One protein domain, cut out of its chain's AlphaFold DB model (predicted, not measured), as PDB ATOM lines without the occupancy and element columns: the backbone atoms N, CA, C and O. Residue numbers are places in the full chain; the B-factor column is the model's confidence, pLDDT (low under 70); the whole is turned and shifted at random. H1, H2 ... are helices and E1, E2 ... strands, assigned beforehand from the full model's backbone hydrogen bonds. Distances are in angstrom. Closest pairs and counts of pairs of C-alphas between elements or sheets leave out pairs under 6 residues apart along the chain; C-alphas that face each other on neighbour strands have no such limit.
ATOM      1  N   SER A   2     -41.168  45.295  21.524       91.19
ATOM      2  CA  SER A   2     -41.469  43.862  21.410       91.19
ATOM      3  C   SER A   2     -40.587  43.056  22.361       91.19
ATOM      4  O   SER A   2     -39.423  43.399  22.553       91.19
ATOM      5  N   LYS A   3     -41.137  41.990  22.945       95.38
ATOM      6  CA  LYS A   3     -40.388  41.049  23.783       95.38
ATOM      7  C   LYS A   3     -40.224  39.727  23.048       95.38
ATOM      8  O   LYS A   3     -41.146  39.272  22.375       95.38
ATOM      9  N   TYR A   4     -39.066  39.107  23.214       96.75
ATOM     10  CA  TYR A   4     -38.719  37.835  22.595       96.75
ATOM     11  C   TYR A   4     -38.274  36.818  23.639       96.75
ATOM     12  O   TYR A   4     -37.824  37.189  24.722       96.75
ATOM     13  N   ILE A   5     -38.355  35.537  23.302       96.44
ATOM     14  CA  ILE A   5     -37.656  34.461  24.006       96.44
ATOM     15  C   ILE A   5     -36.743  33.783  22.998       96.44
ATOM     16  O   ILE A   5     -37.193  33.401  21.921       96.44
ATOM     17  N   ASN A   6     -35.470  33.640  23.358       96.06
ATOM     18  CA  ASN A   6     -34.447  33.049  22.502       96.06
ATOM     19  C   ASN A   6     -34.036  31.694  23.085       96.06
ATOM     20  O   ASN A   6     -33.494  31.636  24.192       96.06
ATOM     21  N   LYS A   7     -34.296  30.618  22.343       95.31
ATOM     22  CA  LYS A   7     -33.967  29.246  22.729       95.31
ATOM     23  C   LYS A   7     -32.754  28.791  21.931       95.31
ATOM     24  O   LYS A   7     -32.816  28.656  20.714       95.31
ATOM     25  N   ARG A   8     -31.646  28.536  22.623       91.62
ATOM     26  CA  ARG A   8     -30.435  28.003  21.993       91.62
ATOM     27  C   ARG A   8     -30.587  26.509  21.730       91.62
ATOM     28  O   ARG A   8     -30.876  25.751  22.656       91.62
ATOM     29  N   ILE A   9     -30.327  26.096  20.496       88.69
ATOM     30  CA  ILE A   9     -30.358  24.705  20.051       88.69
ATOM     31  C   ILE A   9     -29.031  24.418  19.358       88.69
ATOM     32  O   ILE A   9     -28.847  24.725  18.191       88.69
ATOM     33  N   TYR A  10     -28.078  23.856  20.107       86.31
ATOM     34  CA  TYR A  10     -26.700  23.658  19.644       86.31
ATOM     35  C   TYR A  10     -26.057  24.969  19.134       86.31
ATOM     36  O   TYR A  10     -25.713  25.842  19.947       86.31
ATOM     37  N   THR A  11     -25.871  25.076  17.816       86.88
ATOM     38  CA  THR A  11     -25.336  26.227  17.073       86.88
ATOM     39  C   THR A  11     -26.415  27.244  16.701       86.88
ATOM     40  O   THR A  11     -26.095  28.421  16.548       86.88
ATOM     41  N   ASP A  12     -27.677  26.822  16.649       90.50
ATOM     42  CA  ASP A  12     -28.813  27.636  16.230       90.50
ATOM     43  C   ASP A  12     -29.497  28.328  17.412       90.50
ATOM     44  O   ASP A  12     -29.353  27.960  18.589       90.50
ATOM     45  N   VAL A  13     -30.289  29.347  17.090       93.19
ATOM     46  CA  VAL A  13     -31.161  30.038  18.033       93.19
ATOM     47  C   VAL A  13     -32.550  30.166  17.423       93.19
ATOM     48  O   VAL A  13     -32.780  30.981  16.531       93.19
ATOM     49  N   GLU A  14     -33.501  29.415  17.969       95.12
ATOM     50  CA  GLU A  14     -34.922  29.647  17.726       95.12
ATOM     51  C   GLU A  14     -35.380  30.877  18.510       95.12
ATOM     52  O   GLU A  14     -34.930  31.134  19.633       95.12
ATOM     53  N   SER A  15     -36.297  31.649  17.937       96.56
ATOM     54  CA  SER A  15     -36.836  32.840  18.582       96.56
ATOM     55  C   SER A  15     -38.351  32.864  18.537       96.56
ATOM     56  O   SER A  15     -38.980  32.469  17.560       96.56
ATOM     57  N   TYR A  16     -38.930  33.394  19.605       97.25
ATOM     58  CA  TYR A  16     -40.369  33.477  19.777       97.25
ATOM     59  C   TYR A  16     -40.748  34.906  20.149       97.25
ATOM     60  O   TYR A  16     -40.243  35.439  21.136       97.25
ATOM     61  N   LEU A  17     -41.630  35.530  19.372       97.56
ATOM     62  CA  LEU A  17     -42.227  36.821  19.700       97.56
ATOM     63  C   LEU A  17     -43.312  36.619  20.758       97.56
ATOM     64  O   LEU A  17     -44.219  35.807  20.578       97.56
ATOM     65  N   VAL A  18     -43.240  37.384  21.843       96.69
ATOM     66  CA  VAL A  18     -44.261  37.398  22.892       96.69
ATOM     67  C   VAL A  18     -45.322  38.431  22.528       96.69
ATOM     68  O   VAL A  18     -45.034  39.626  22.478       96.69
ATOM     69  N   THR A  19     -46.544  37.972  22.252       93.56
ATOM     70  CA  THR A  19     -47.648  38.830  21.785       93.56
ATOM     71  C   THR A  19     -48.511  39.351  22.927       93.56
ATOM     72  O   THR A  19     -49.018  40.465  22.859       93.56
ATOM     73  N   GLU A  20     -48.662  38.561  23.989       93.75
ATOM     74  CA  GLU A  20     -49.460  38.894  25.171       93.75
ATOM     75  C   GLU A  20     -48.748  38.367  26.414       93.75
ATOM     76  O   GLU A  20     -48.246  37.242  26.397       93.75
ATOM     77  N   ILE A  21     -48.708  39.152  27.492       93.25
ATOM     78  CA  ILE A  21     -48.081  38.749  28.753       93.25
ATOM     79  C   ILE A  21     -48.934  39.168  29.953       93.25
ATOM     80  O   ILE A  21     -49.306  40.327  30.104       93.25
ATOM     81  N   ASP A  22     -49.218  38.204  30.823       93.69
ATOM     82  CA  ASP A  22     -49.799  38.400  32.149       93.69
ATOM     83  C   ASP A  22     -48.710  38.066  33.177       93.69
ATOM     84  O   ASP A  22     -48.463  36.904  33.519       93.69
ATOM     85  N   GLU A  23     -48.013  39.107  33.635       86.88
ATOM     86  CA  GLU A  23     -46.914  39.007  34.602       86.88
ATOM     87  C   GLU A  23     -47.374  38.489  35.971       86.88
ATOM     88  O   GLU A  23     -46.607  37.814  36.663       86.88
ATOM     89  N   VAL A  24     -48.628  38.760  36.350       89.69
ATOM     90  CA  VAL A  24     -49.203  38.340  37.636       89.69
ATOM     91  C   VAL A  24     -49.446  36.835  37.631       89.69
ATOM     92  O   VAL A  24     -49.086  36.141  38.581       89.69
ATOM     93  N   LYS A  25     -50.019  36.310  36.544       90.94
ATOM     94  CA  LYS A  25     -50.264  34.869  36.386       90.94
ATOM     95  C   LYS A  25     -49.041  34.101  35.890       90.94
ATOM     96  O   LYS A  25     -49.050  32.870  35.924       90.94
ATOM     97  N   GLY A  26     -48.007  34.798  35.416       92.44
ATOM     98  CA  GLY A  26     -46.840  34.181  34.790       92.44
ATOM     99  C   GLY A  26     -47.217  33.409  33.526       92.44
ATOM    100  O   GLY A  26     -46.723  32.302  33.312       92.44
ATOM    101  N   THR A  27     -48.128  33.950  32.718       95.56
ATOM    102  CA  THR A  27     -48.597  33.342  31.463       95.56
ATOM    103  C   THR A  27     -48.388  34.299  30.303       95.56
ATOM    104  O   THR A  27     -48.576  35.499  30.468       95.56
ATOM    105  N   ALA A  28     -48.039  33.780  29.134       96.12
ATOM    106  CA  ALA A  28     -47.887  34.586  27.931       96.12
ATOM    107  C   ALA A  28     -48.277  33.789  26.684       96.12
ATOM    108  O   ALA A  28     -48.352  32.560  26.726       96.12
ATOM    109  N   MET A  29     -48.514  34.497  25.584       97.19
ATOM    110  CA  MET A  29     -48.650  33.918  24.252       97.19
ATOM    111  C   MET A  29     -47.367  34.178  23.472       97.19
ATOM    112  O   MET A  29     -46.868  35.304  23.444       97.19
ATOM    113  N   ALA A  30     -46.835  33.130  22.858       96.62
ATOM    114  CA  ALA A  30     -45.627  33.176  22.055       96.62
ATOM    115  C   ALA A  30     -45.919  32.667  20.644       96.62
ATOM    116  O   ALA A  30     -46.704  31.735  20.466       96.62
ATOM    117  N   ILE A  31     -45.290  33.269  19.642       97.31
ATOM    118  CA  ILE A  31     -45.340  32.815  18.253       97.31
ATOM    119  C   ILE A  31     -43.924  32.730  17.696       97.31
ATOM    120  O   ILE A  31     -43.091  33.591  17.967       97.31
ATOM    121  N   GLU A  32     -43.649  31.674  16.945       96.69
ATOM    122  CA  GLU A  32     -42.344  31.453  16.333       96.69
ATOM    123  C   GLU A  32     -42.039  32.518  15.273       96.69
ATOM    124  O   GLU A  32     -42.892  32.867  14.444       96.69
ATOM    125  N   VAL A  33     -40.816  33.041  15.321       96.94
ATOM    126  CA  VAL A  33     -40.301  34.010  14.358       96.94
ATOM    127  C   VAL A  33     -38.954  33.558  13.819       96.94
ATOM    128  O   VAL A  33     -38.157  32.937  14.518       96.94
ATOM    129  N   GLU A  34     -38.680  33.955  12.588       95.62
ATOM    130  CA  GLU A  34     -37.415  33.729  11.908       95.62
ATOM    131  C   GLU A  34     -36.856  35.038  11.369       95.62
ATOM    132  O   GLU A  34     -37.589  35.997  11.120       95.62
ATOM    133  N   LYS A  35     -35.547  35.077  11.145       93.81
ATOM    134  CA  LYS A  35     -34.915  36.130  10.354       93.81
ATOM    135  C   LYS A  35     -34.443  35.535   9.045       93.81
ATOM    136  O   LYS A  35     -33.789  34.497   9.018       93.81
ATOM    137  N   ARG A  36     -34.764  36.214   7.949       87.81
ATOM    138  CA  ARG A  36     -34.365  35.793   6.607       87.81
ATOM    139  C   ARG A  36     -33.294  36.734   6.089       87.81
ATOM    140  O   ARG A  36     -33.565  37.909   5.861       87.81
ATOM    141  N   ILE A  37     -32.107  36.195   5.862       86.12
ATOM    142  CA  ILE A  37     -31.010  36.908   5.207       86.12
ATOM    143  C   ILE A  37     -30.954  36.516   3.728       86.12
ATOM    144  O   ILE A  37     -31.346  35.410   3.351       86.12
ATOM    145  N   LYS A  38     -30.486  37.425   2.870       77.56
ATOM    146  CA  LYS A  38     -30.290  37.145   1.443       77.56
ATOM    147  C   LYS A  38     -28.792  37.090   1.152       77.56
ATOM    148  O   LYS A  38     -28.156  38.143   1.165       77.56
ATOM    149  N   PRO A  39     -28.216  35.910   0.866       73.06
ATOM    150  CA  PRO A  39     -26.815  35.839   0.483       73.06
ATOM    151  C   PRO A  39     -26.596  36.580  -0.845       73.06
ATOM    152  O   PRO A  39     -27.475  36.623  -1.711       73.06
ATOM    153  N   LYS A  40     -25.416  37.182  -1.016       75.25
ATOM    154  CA  LYS A  40     -25.069  37.916  -2.237       75.25
ATOM    155  C   LYS A  40     -24.641  36.921  -3.308       75.25
ATOM    156  O   LYS A  40     -23.685  36.171  -3.123       75.25
ATOM    157  N   MET A  41     -25.342  36.920  -4.437       72.81
ATOM    158  CA  MET A  41     -24.955  36.115  -5.597       72.81
ATOM    159  C   MET A  41     -23.671  36.675  -6.208       72.81
ATOM    160  O   MET A  41     -23.576  37.881  -6.445       72.81
ATOM    161  N   ILE A  42     -22.699  35.808  -6.492       72.81
ATOM    162  CA  ILE A  42     -21.492  36.202  -7.221       72.81
ATOM    163  C   ILE A  42     -21.826  36.205  -8.723       72.81
ATOM    164  O   ILE A  42     -22.241  35.164  -9.239       72.81
ATOM    165  N   PRO A  43     -21.661  37.330  -9.452       73.44
ATOM    166  CA  PRO A  43     -21.906  37.365 -10.893       73.44
ATOM    167  C   PRO A  43     -21.074  36.309 -11.634       73.44
ATOM    168  O   PRO A  43     -19.855  36.265 -11.491       73.44
ATOM    169  N   GLY A  44     -21.737  35.445 -12.409       76.31
ATOM    170  CA  GLY A  44     -21.097  34.349 -13.149       76.31
ATOM    171  C   GLY A  44     -20.686  33.132 -12.305       76.31
ATOM    172  O   GLY A  44     -20.142  32.179 -12.856       76.31
ATOM    173  N   GLY A  45     -20.943  33.137 -10.993       63.94
ATOM    174  CA  GLY A  45     -20.627  32.035 -10.084       63.94
ATOM    175  C   GLY A  45     -21.812  31.102  -9.818       63.94
ATOM    176  O   GLY A  45     -22.966  31.518  -9.824       63.94
ATOM    177  N   PHE A  46     -21.515  29.834  -9.520       69.06
ATOM    178  CA  PHE A  46     -22.493  28.836  -9.051       69.06
ATOM    179  C   PHE A  46     -22.796  28.957  -7.540       69.06
ATOM    180  O   PHE A  46     -23.637  28.236  -7.013       69.06
ATOM    181  N   ALA A  47     -22.113  29.862  -6.830       64.50
ATOM    182  CA  ALA A  47     -22.200  30.016  -5.381       64.50
ATOM    183  C   ALA A  47     -22.718  31.405  -4.972       64.50
ATOM    184  O   ALA A  47     -22.427  32.420  -5.614       64.50
ATOM    185  N   ALA A  48     -23.449  31.441  -3.857       68.56
ATOM    186  CA  ALA A  48     -23.802  32.660  -3.139       68.56
ATOM    187  C   ALA A  48     -22.850  32.841  -1.946       68.56
ATOM    188  O   ALA A  48     -22.417  31.860  -1.343       68.56
ATOM    189  N   HIS A  49     -22.520  34.084  -1.602       72.69
ATOM    190  CA  HIS A  49     -21.605  34.407  -0.513       72.69
ATOM    191  C   HIS A  49     -22.250  35.375   0.484       72.69
ATOM    192  O   HIS A  49     -22.874  36.369   0.107       72.69
ATOM    193  N   CYS A  50     -22.071  35.091   1.771       73.06
ATOM    194  CA  CYS A  50     -22.456  35.957   2.876       73.06
ATOM    195  C   CYS A  50     -21.203  36.216   3.731       73.06
ATOM    196  O   CYS A  50     -20.843  35.347   4.524       73.06
ATOM    197  N   PRO A  51     -20.501  37.352   3.543       69.12
ATOM    198  CA  PRO A  51     -19.208  37.594   4.190       69.12
ATOM    199  C   PRO A  51     -19.283  37.651   5.719       69.12
ATOM    200  O   PRO A  51     -18.348  37.232   6.391       69.12
ATOM    201  N   ASP A  52     -20.389  38.173   6.258       82.69
ATOM    202  CA  ASP A  52     -20.623  38.313   7.696       82.69
ATOM    203  C   ASP A  52     -22.049  37.872   8.032       82.69
ATOM    204  O   ASP A  52     -22.995  38.659   8.061       82.69
ATOM    205  N   LEU A  53     -22.199  36.567   8.243       81.81
ATOM    206  CA  LEU A  53     -23.478  35.948   8.578       81.81
ATOM    207  C   LEU A  53     -24.076  36.535   9.866       81.81
ATOM    208  O   LEU A  53     -25.285  36.738   9.958       81.81
ATOM    209  N   HIS A  54     -23.227  36.831  10.852       82.44
ATOM    210  CA  HIS A  54     -23.662  37.323  12.152       82.44
ATOM    211  C   HIS A  54     -24.296  38.710  12.040       82.44
ATOM    212  O   HIS A  54     -25.389  38.935  12.564       82.44
ATOM    213  N   ARG A  55     -23.643  39.623  11.314       85.25
ATOM    214  CA  ARG A  55     -24.168  40.967  11.076       85.25
ATOM    215  C   ARG A  55     -25.473  40.950  10.287       85.25
ATOM    216  O   ARG A  55     -26.412  41.642  10.668       85.25
ATOM    217  N   GLU A  56     -25.553  40.146   9.233       87.62
ATOM    218  CA  GLU A  56     -26.758  40.053   8.398       87.62
ATOM    219  C   GLU A  56     -27.963  39.567   9.224       87.62
ATOM    220  O   GLU A  56     -29.052  40.130   9.128       87.62
ATOM    221  N   PHE A  57     -27.770  38.595  10.125       89.62
ATOM    222  CA  PHE A  57     -28.816  38.188  11.069       89.62
ATOM    223  C   PHE A  57     -29.114  39.237  12.148       89.62
ATOM    224  O   PHE A  57     -30.250  39.324  12.613       89.62
ATOM    225  N   ALA A  58     -28.141  40.035  12.584       86.62
ATOM    226  CA  ALA A  58     -28.391  41.110  13.541       86.62
ATOM    227  C   ALA A  58     -29.279  42.212  12.934       86.62
ATOM    228  O   ALA A  58     -30.211  42.669  13.599       86.62
ATOM    229  N   GLU A  59     -29.022  42.578  11.676       88.19
ATOM    230  CA  GLU A  59     -29.729  43.632  10.935       88.19
ATOM    231  C   GLU A  59     -31.069  43.164  10.333       88.19
ATOM    232  O   GLU A  59     -31.957  43.986  10.110       88.19
ATOM    233  N   ALA A  60     -31.252  41.862  10.096       91.25
ATOM    234  CA  ALA A  60     -32.497  41.330   9.550       91.25
ATOM    235  C   ALA A  60     -33.691  41.505  10.506       91.25
ATOM    236  O   ALA A  60     -33.632  41.192  11.703       91.25
ATOM    237  N   GLU A  61     -34.816  41.949   9.944       92.12
ATOM    238  CA  GLU A  61     -36.079  42.054  10.669       92.12
ATOM    239  C   GLU A  61     -36.688  40.662  10.910       92.12
ATOM    240  O   GLU A  61     -36.731  39.834   9.991       92.12
ATOM    241  N   PRO A  62     -37.172  40.378  12.132       94.88
ATOM    242  CA  PRO A  62     -37.862  39.131  12.413       94.88
ATOM    243  C   PRO A  62     -39.236  39.111  11.740       94.88
ATOM    244  O   PRO A  62     -40.004  40.070  11.815       94.88
ATOM    245  N   VAL A  63     -39.574  37.978  11.136       95.25
ATOM    246  CA  VAL A  63     -40.875  37.709  10.526       95.25
ATOM    247  C   VAL A  63     -41.502  36.481  11.170       95.25
ATOM    248  O   VAL A  63     -40.808  35.552  11.569       95.25
ATOM    249  N   ILE A  64     -42.829  36.463  11.278       96.06
ATOM    250  CA  ILE A  64     -43.556  35.291  11.779       96.06
ATOM    251  C   ILE A  64     -43.362  34.127  10.802       96.06
ATOM    252  O   ILE A  64     -43.588  34.283   9.597       96.06
ATOM    253  N   CYS A  65     -42.979  32.961  11.325       94.62
ATOM    254  CA  CYS A  65     -42.806  31.757  10.519       94.62
ATOM    255  C   CYS A  65     -44.116  31.398   9.797       94.62
ATOM    256  O   CYS A  65     -45.220  31.510  10.342       94.62
ATOM    257  N   LYS A  66     -44.022  30.950   8.540       93.38
ATOM    258  CA  LYS A  66     -45.211  30.649   7.728       93.38
ATOM    259  C   LYS A  66     -46.028  29.523   8.374       93.38
ATOM    260  O   LYS A  66     -45.573  28.390   8.449       93.38
ATOM    261  N   GLY A  67     -47.265  29.829   8.766       92.88
ATOM    262  CA  GLY A  67     -48.170  28.864   9.401       92.88
ATOM    263  C   GLY A  67     -47.989  28.719  10.915       92.88
ATOM    264  O   GLY A  67     -48.727  27.940  11.522       92.88
ATOM    265  N   ALA A  68     -47.074  29.477  11.529       94.06
ATOM    266  CA  ALA A  68     -46.940  29.521  12.976       94.06
ATOM    267  C   ALA A  68     -48.239  30.020  13.618       94.06
ATOM    268  O   ALA A  68     -48.869  30.976  13.158       94.06
ATOM    269  N   LYS A  69     -48.642  29.346  14.694       95.25
ATOM    270  CA  LYS A  69     -49.800  29.722  15.503       95.25
ATOM    271  C   LYS A  69     -49.311  30.135  16.887       95.25
ATOM    272  O   LYS A  69     -48.433  29.456  17.420       95.25
ATOM    273  N   PRO A  70     -49.876  31.197  17.485       95.88
ATOM    274  CA  PRO A  70     -49.580  31.529  18.866       95.88
ATOM    275  C   PRO A  70     -49.895  30.351  19.789       95.88
ATOM    276  O   PRO A  70     -50.930  29.697  19.643       95.88
ATOM    277  N   PHE A  71     -49.026  30.106  20.759       95.25
ATOM    278  CA  PHE A  71     -49.216  29.087  21.781       95.25
ATOM    279  C   PHE A  71     -48.934  29.654  23.167       95.25
ATOM    280  O   PHE A  71     -48.185  30.617  23.338       95.25
ATOM    281  N   GLN A  72     -49.573  29.058  24.171       96.25
ATOM    282  CA  GLN A  72     -49.455  29.526  25.540       96.25
ATOM    283  C   GLN A  72     -48.176  29.000  26.193       96.25
ATOM    284  O   GLN A  72     -47.921  27.794  26.229       96.25
ATOM    285  N   ILE A  73     -47.431  29.909  26.807       96.62
ATOM    286  CA  ILE A  73     -46.260  29.634  27.634       96.62
ATOM    287  C   ILE A  73     -46.512  30.068  29.079       96.62
ATOM    288  O   ILE A  73     -47.373  30.900  29.382       96.62
ATOM    289  N   LYS A  74     -45.765  29.463  29.999       96.56
ATOM    290  CA  LYS A  74     -45.836  29.701  31.439       96.56
ATOM    291  C   LYS A  74     -44.443  29.920  32.007       96.56
ATOM    292  O   LYS A  74     -43.488  29.264  31.589       96.56
ATOM    293  N   ARG A  75     -44.350  30.805  32.995       95.69
ATOM    294  CA  ARG A  75     -43.139  31.052  33.770       95.69
ATOM    295  C   ARG A  75     -43.060  30.069  34.931       95.69
ATOM    296  O   ARG A  75     -44.023  29.898  35.678       95.69
ATOM    297  N   ASN A  76     -41.922  29.404  35.080       92.56
ATOM    298  CA  ASN A  76     -41.654  28.574  36.248       92.56
ATOM    299  C   ASN A  76     -41.178  29.435  37.439       92.56
ATOM    300  O   ASN A  76     -40.967  30.640  37.319       92.56
ATOM    301  N   LYS A  77     -40.978  28.805  38.602       89.50
ATOM    302  CA  LYS A  77     -40.499  29.481  39.823       89.50
ATOM    303  C   LYS A  77     -39.118  30.145  39.684       89.50
ATOM    304  O   LYS A  77     -38.818  31.056  40.441       89.50
ATOM    305  N   ASP A  78     -38.310  29.698  38.723       88.75
ATOM    306  CA  ASP A  78     -36.954  30.197  38.463       88.75
ATOM    307  C   ASP A  78     -36.952  31.330  37.414       88.75
ATOM    308  O   ASP A  78     -35.899  31.742  36.939       88.75
ATOM    309  N   GLY A  79     -38.131  31.811  36.999       89.81
ATOM    310  CA  GLY A  79     -38.274  32.870  35.998       89.81
ATOM    311  C   GLY A  79     -38.137  32.409  34.541       89.81
ATOM    312  O   GLY A  79     -38.215  33.234  33.633       89.81
ATOM    313  N   ILE A  80     -37.973  31.106  34.299       94.38
ATOM    314  CA  ILE A  80     -37.812  30.521  32.965       94.38
ATOM    315  C   ILE A  80     -39.187  30.281  32.345       94.38
ATOM    316  O   ILE A  80     -40.046  29.609  32.924       94.38
ATOM    317  N   TRP A  81     -39.372  30.802  31.140       95.75
ATOM    318  CA  TRP A  81     -40.555  30.586  30.326       95.75
ATOM    319  C   TRP A  81     -40.445  29.293  29.528       95.75
ATOM    320  O   TRP A  81     -39.371  28.898  29.066       95.75
ATOM    321  N   GLY A  82     -41.580  28.630  29.364       95.62
ATOM    322  CA  GLY A  82     -41.673  27.363  28.661       95.62
ATOM    323  C   GLY A  82     -43.109  26.893  28.536       95.62
ATOM    324  O   GLY A  82     -44.039  27.596  28.931       95.62
ATOM    325  N   PHE A  83     -43.315  25.694  28.021       94.50
ATOM    326  CA  PHE A  83     -44.643  25.101  27.909       94.50
ATOM    327  C   PHE A  83     -44.618  23.658  28.389       94.50
ATOM    328  O   PHE A  83     -43.572  23.015  28.471       94.50
ATOM    329  N   LYS A  84     -45.790  23.155  28.779       92.81
ATOM    330  CA  LYS A  84     -45.944  21.742  29.108       92.81
ATOM    331  C   LYS A  84     -46.475  21.015  27.895       92.81
ATOM    332  O   LYS A  84     -47.462  21.455  27.313       92.81
ATOM    333  N   LYS A 135     -38.295  24.020  28.354       94.56
ATOM    334  CA  LYS A 135     -37.758  25.352  28.632       94.56
ATOM    335  C   LYS A 135     -37.470  26.062  27.313       94.56
ATOM    336  O   LYS A 135     -36.724  25.537  26.492       94.56
ATOM    337  N   LEU A 136     -38.004  27.268  27.158       94.19
ATOM    338  CA  LEU A 136     -37.692  28.147  26.033       94.19
ATOM    339  C   LEU A 136     -36.584  29.139  26.401       94.19
ATOM    340  O   LEU A 136     -35.625  29.286  25.654       94.19
ATOM    341  N   GLY A 137     -36.680  29.788  27.567       93.25
ATOM    342  CA  GLY A 137     -35.681  30.762  28.015       93.25
ATOM    343  C   GLY A 137     -36.279  31.910  28.823       93.25
ATOM    344  O   GLY A 137     -37.322  31.764  29.458       93.25
ATOM    345  N   THR A 138     -35.606  33.058  28.814       94.44
ATOM    346  CA  THR A 138     -36.056  34.294  29.471       94.44
ATOM    347  C   THR A 138     -36.513  35.326  28.447       94.44
ATOM    348  O   THR A 138     -36.183  35.230  27.265       94.44
ATOM    349  N   LEU A 139     -37.258  36.332  28.910       94.31
ATOM    350  CA  LEU A 139     -37.626  37.471  28.072       94.31
ATOM    351  C   LEU A 139     -36.381  38.284  27.702       94.31
ATOM    352  O   LEU A 139     -35.506  38.511  28.536       94.31
ATOM    353  N   SER A 140     -36.350  38.746  26.462       94.69
ATOM    354  CA  SER A 140     -35.325  39.604  25.881       94.69
ATOM    355  C   SER A 140     -35.985  40.749  25.119       94.69
ATOM    356  O   SER A 140     -37.072  40.592  24.565       94.69
ATOM    357  N   ASP A 141     -35.310  41.892  25.059       95.00
ATOM    358  CA  ASP A 141     -35.674  42.997  24.166       95.00
ATOM    359  C   ASP A 141     -35.169  42.783  22.731       95.00
ATOM    360  O   ASP A 141     -35.562  43.497  21.811       95.00
ATOM    361  N   THR A 142     -34.317  41.777  22.523       93.56
ATOM    362  CA  THR A 142     -33.709  41.461  21.230       93.56
ATOM    363  C   THR A 142     -34.141  40.089  20.725       93.56
ATOM    364  O   THR A 142     -34.131  39.097  21.464       93.56
ATOM    365  N   CYS A 143     -34.485  40.029  19.436       94.75
ATOM    366  CA  CYS A 143     -34.635  38.775  18.707       94.75
ATOM    367  C   CYS A 143     -33.245  38.258  18.324       94.75
ATOM    368  O   CYS A 143     -32.550  38.874  17.508       94.75
ATOM    369  N   GLY A 144     -32.858  37.141  18.935       93.25
ATOM    370  CA  GLY A 144     -31.557  36.504  18.769       93.25
ATOM    371  C   GLY A 144     -31.527  35.424  17.694       93.25
ATOM    372  O   GLY A 144     -30.568  34.661  17.687       93.25
ATOM    373  N   TYR A 145     -32.560  35.326  16.846       93.88
ATOM    374  CA  TYR A 145     -32.678  34.269  15.843       93.88
ATOM    375  C   TYR A 145     -31.401  34.147  15.020       93.88
ATOM    376  O   TYR A 145     -30.903  35.141  14.480       93.88
ATOM    377  N   PHE A 146     -30.914  32.921  14.909       91.81
ATOM    378  CA  PHE A 146     -29.724  32.581  14.153       91.81
ATOM    379  C   PHE A 146     -29.849  31.151  13.644       91.81
ATOM    380  O   PHE A 146     -30.294  30.270  14.379       91.81
ATOM    381  N   TYR A 147     -29.428  30.937  12.403       87.81
ATOM    382  CA  TYR A 147     -29.371  29.620  11.789       87.81
ATOM    383  C   TYR A 147     -27.986  29.419  11.180       87.81
ATOM    384  O   TYR A 147     -27.541  30.235  10.362       87.81
ATOM    385  N   ASP A 148     -27.294  28.371  11.616       81.19
ATOM    386  CA  ASP A 148     -25.970  28.021  11.125       81.19
ATOM    387  C   ASP A 148     -26.084  27.254   9.802       81.19
ATOM    388  O   ASP A 148     -26.506  26.104   9.757       81.19
ATOM    389  N   TYR A 149     -25.672  27.890   8.706       74.75
ATOM    390  CA  TYR A 149     -25.691  27.281   7.370       74.75
ATOM    391  C   TYR A 149     -24.534  26.298   7.117       74.75
ATOM    392  O   TYR A 149     -24.386  25.819   5.993       74.75
ATOM    393  N   ASN A 150     -23.676  26.033   8.108       66.75
ATOM    394  CA  ASN A 150     -22.517  25.149   7.948       66.75
ATOM    395  C   ASN A 150     -22.811  23.659   8.220       66.75
ATOM    396  O   ASN A 150     -21.872  22.860   8.162       66.75
ATOM    397  N   PHE A 151     -24.067  23.281   8.498       51.62
ATOM    398  CA  PHE A 151     -24.493  21.900   8.768       51.62
ATOM    399  C   PHE A 151     -25.622  21.430   7.846       51.62
ATOM    400  O   PHE A 151     -26.563  22.216   7.596       51.62
TER     401      PHE A 151
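Overview. This is residues 2 to 84 and 135 to 151 of the 151 residues of an uncharacterized protein of Victivallis vadensis (UniProt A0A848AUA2). A strongly twisted sheet comes round on itself as a small, nearly closed barrel, where residues 139 to 140, just after E7, pair with E1. From one end a long loop, residues 36 to 52, runs out as an arm and returns to the short helix H1 at its base; this arm makes much of the length. The printed part has 100 residues, with seven named strands and one named helix in the chain order E1, E2, E3, H1, E4, E5, E6 and E7; the seven strands form a branched antiparallel sheet. The class is mostly strand, with 49 residues, under half, in named elements. The whole is loose, with a radius of gyration of the C-alphas of 15.9 A, and spans 58 by 24 by 21 A.

Arrangement. E3, residues 27 to 35, has three neighbours, each antiparallel to it. On one side lies E2, residues 12 to 22, with N 17 and O 31 2.8 A apart. On the other side, E4, residues 62 to 64, lies beside residues 33 to 35, with N 34 and O 63 2.8 A apart, and E5, residues 71 to 75, beside residues 27 to 30, with N 73 and O 28 2.8 A apart. E2 bends by 69 degrees at residue 19. Its other neighbour is E1, residues 3 to 9, antiparallel, with N 7 and O 14 2.8 A apart. E1, E2 and E3 form a meander, each strand the antiparallel neighbour of the one before, in two hairpins. E6, residues 81 to 84, makes a hairpin with E5, with N 74 and O 82 2.8 A apart. E7, residues 135 to 137, is antiparallel to E6, with N 81 and O 137 2.8 A apart. The closest C-alphas of E1 and E7, those of Lys 7 and Leu 136, are 5.1 A apart. H1, residues 53 to 59, is only just on the sheet, with 5 pairs of C-alphas within 10 A, and only grazes it with residues 56 to 59. Every O i to N i+4 pair in H1 is within hydrogen-bond range. E4 is apart from E1, E5, E6 and E7.

Along the chain. E1 begins at C-alpha 3, (-40.388, 41.049, 23.783), and is 19.5 A long. E2 is 28.5 A, E3 25.3 A, H1 10.2 A, E4 6.9 A, E5 13.6 A, E6 10.4 A and E7 5.8 A. E7 ends at C-alpha 137, (-35.681, 30.762, 28.015).

Size, cuts and confidence. The C-alphas farthest apart, those of Val 24 and Gly 44, are 58.2 A apart. Residues 85 to 134 are not printed, and C-alphas 84 and 135 are 9.0 A apart across the cut. The link from E3 to H1 is long, with 17 residues. The pLDDT is under 70 at residues 45 to 48, 51 and 150 to 151.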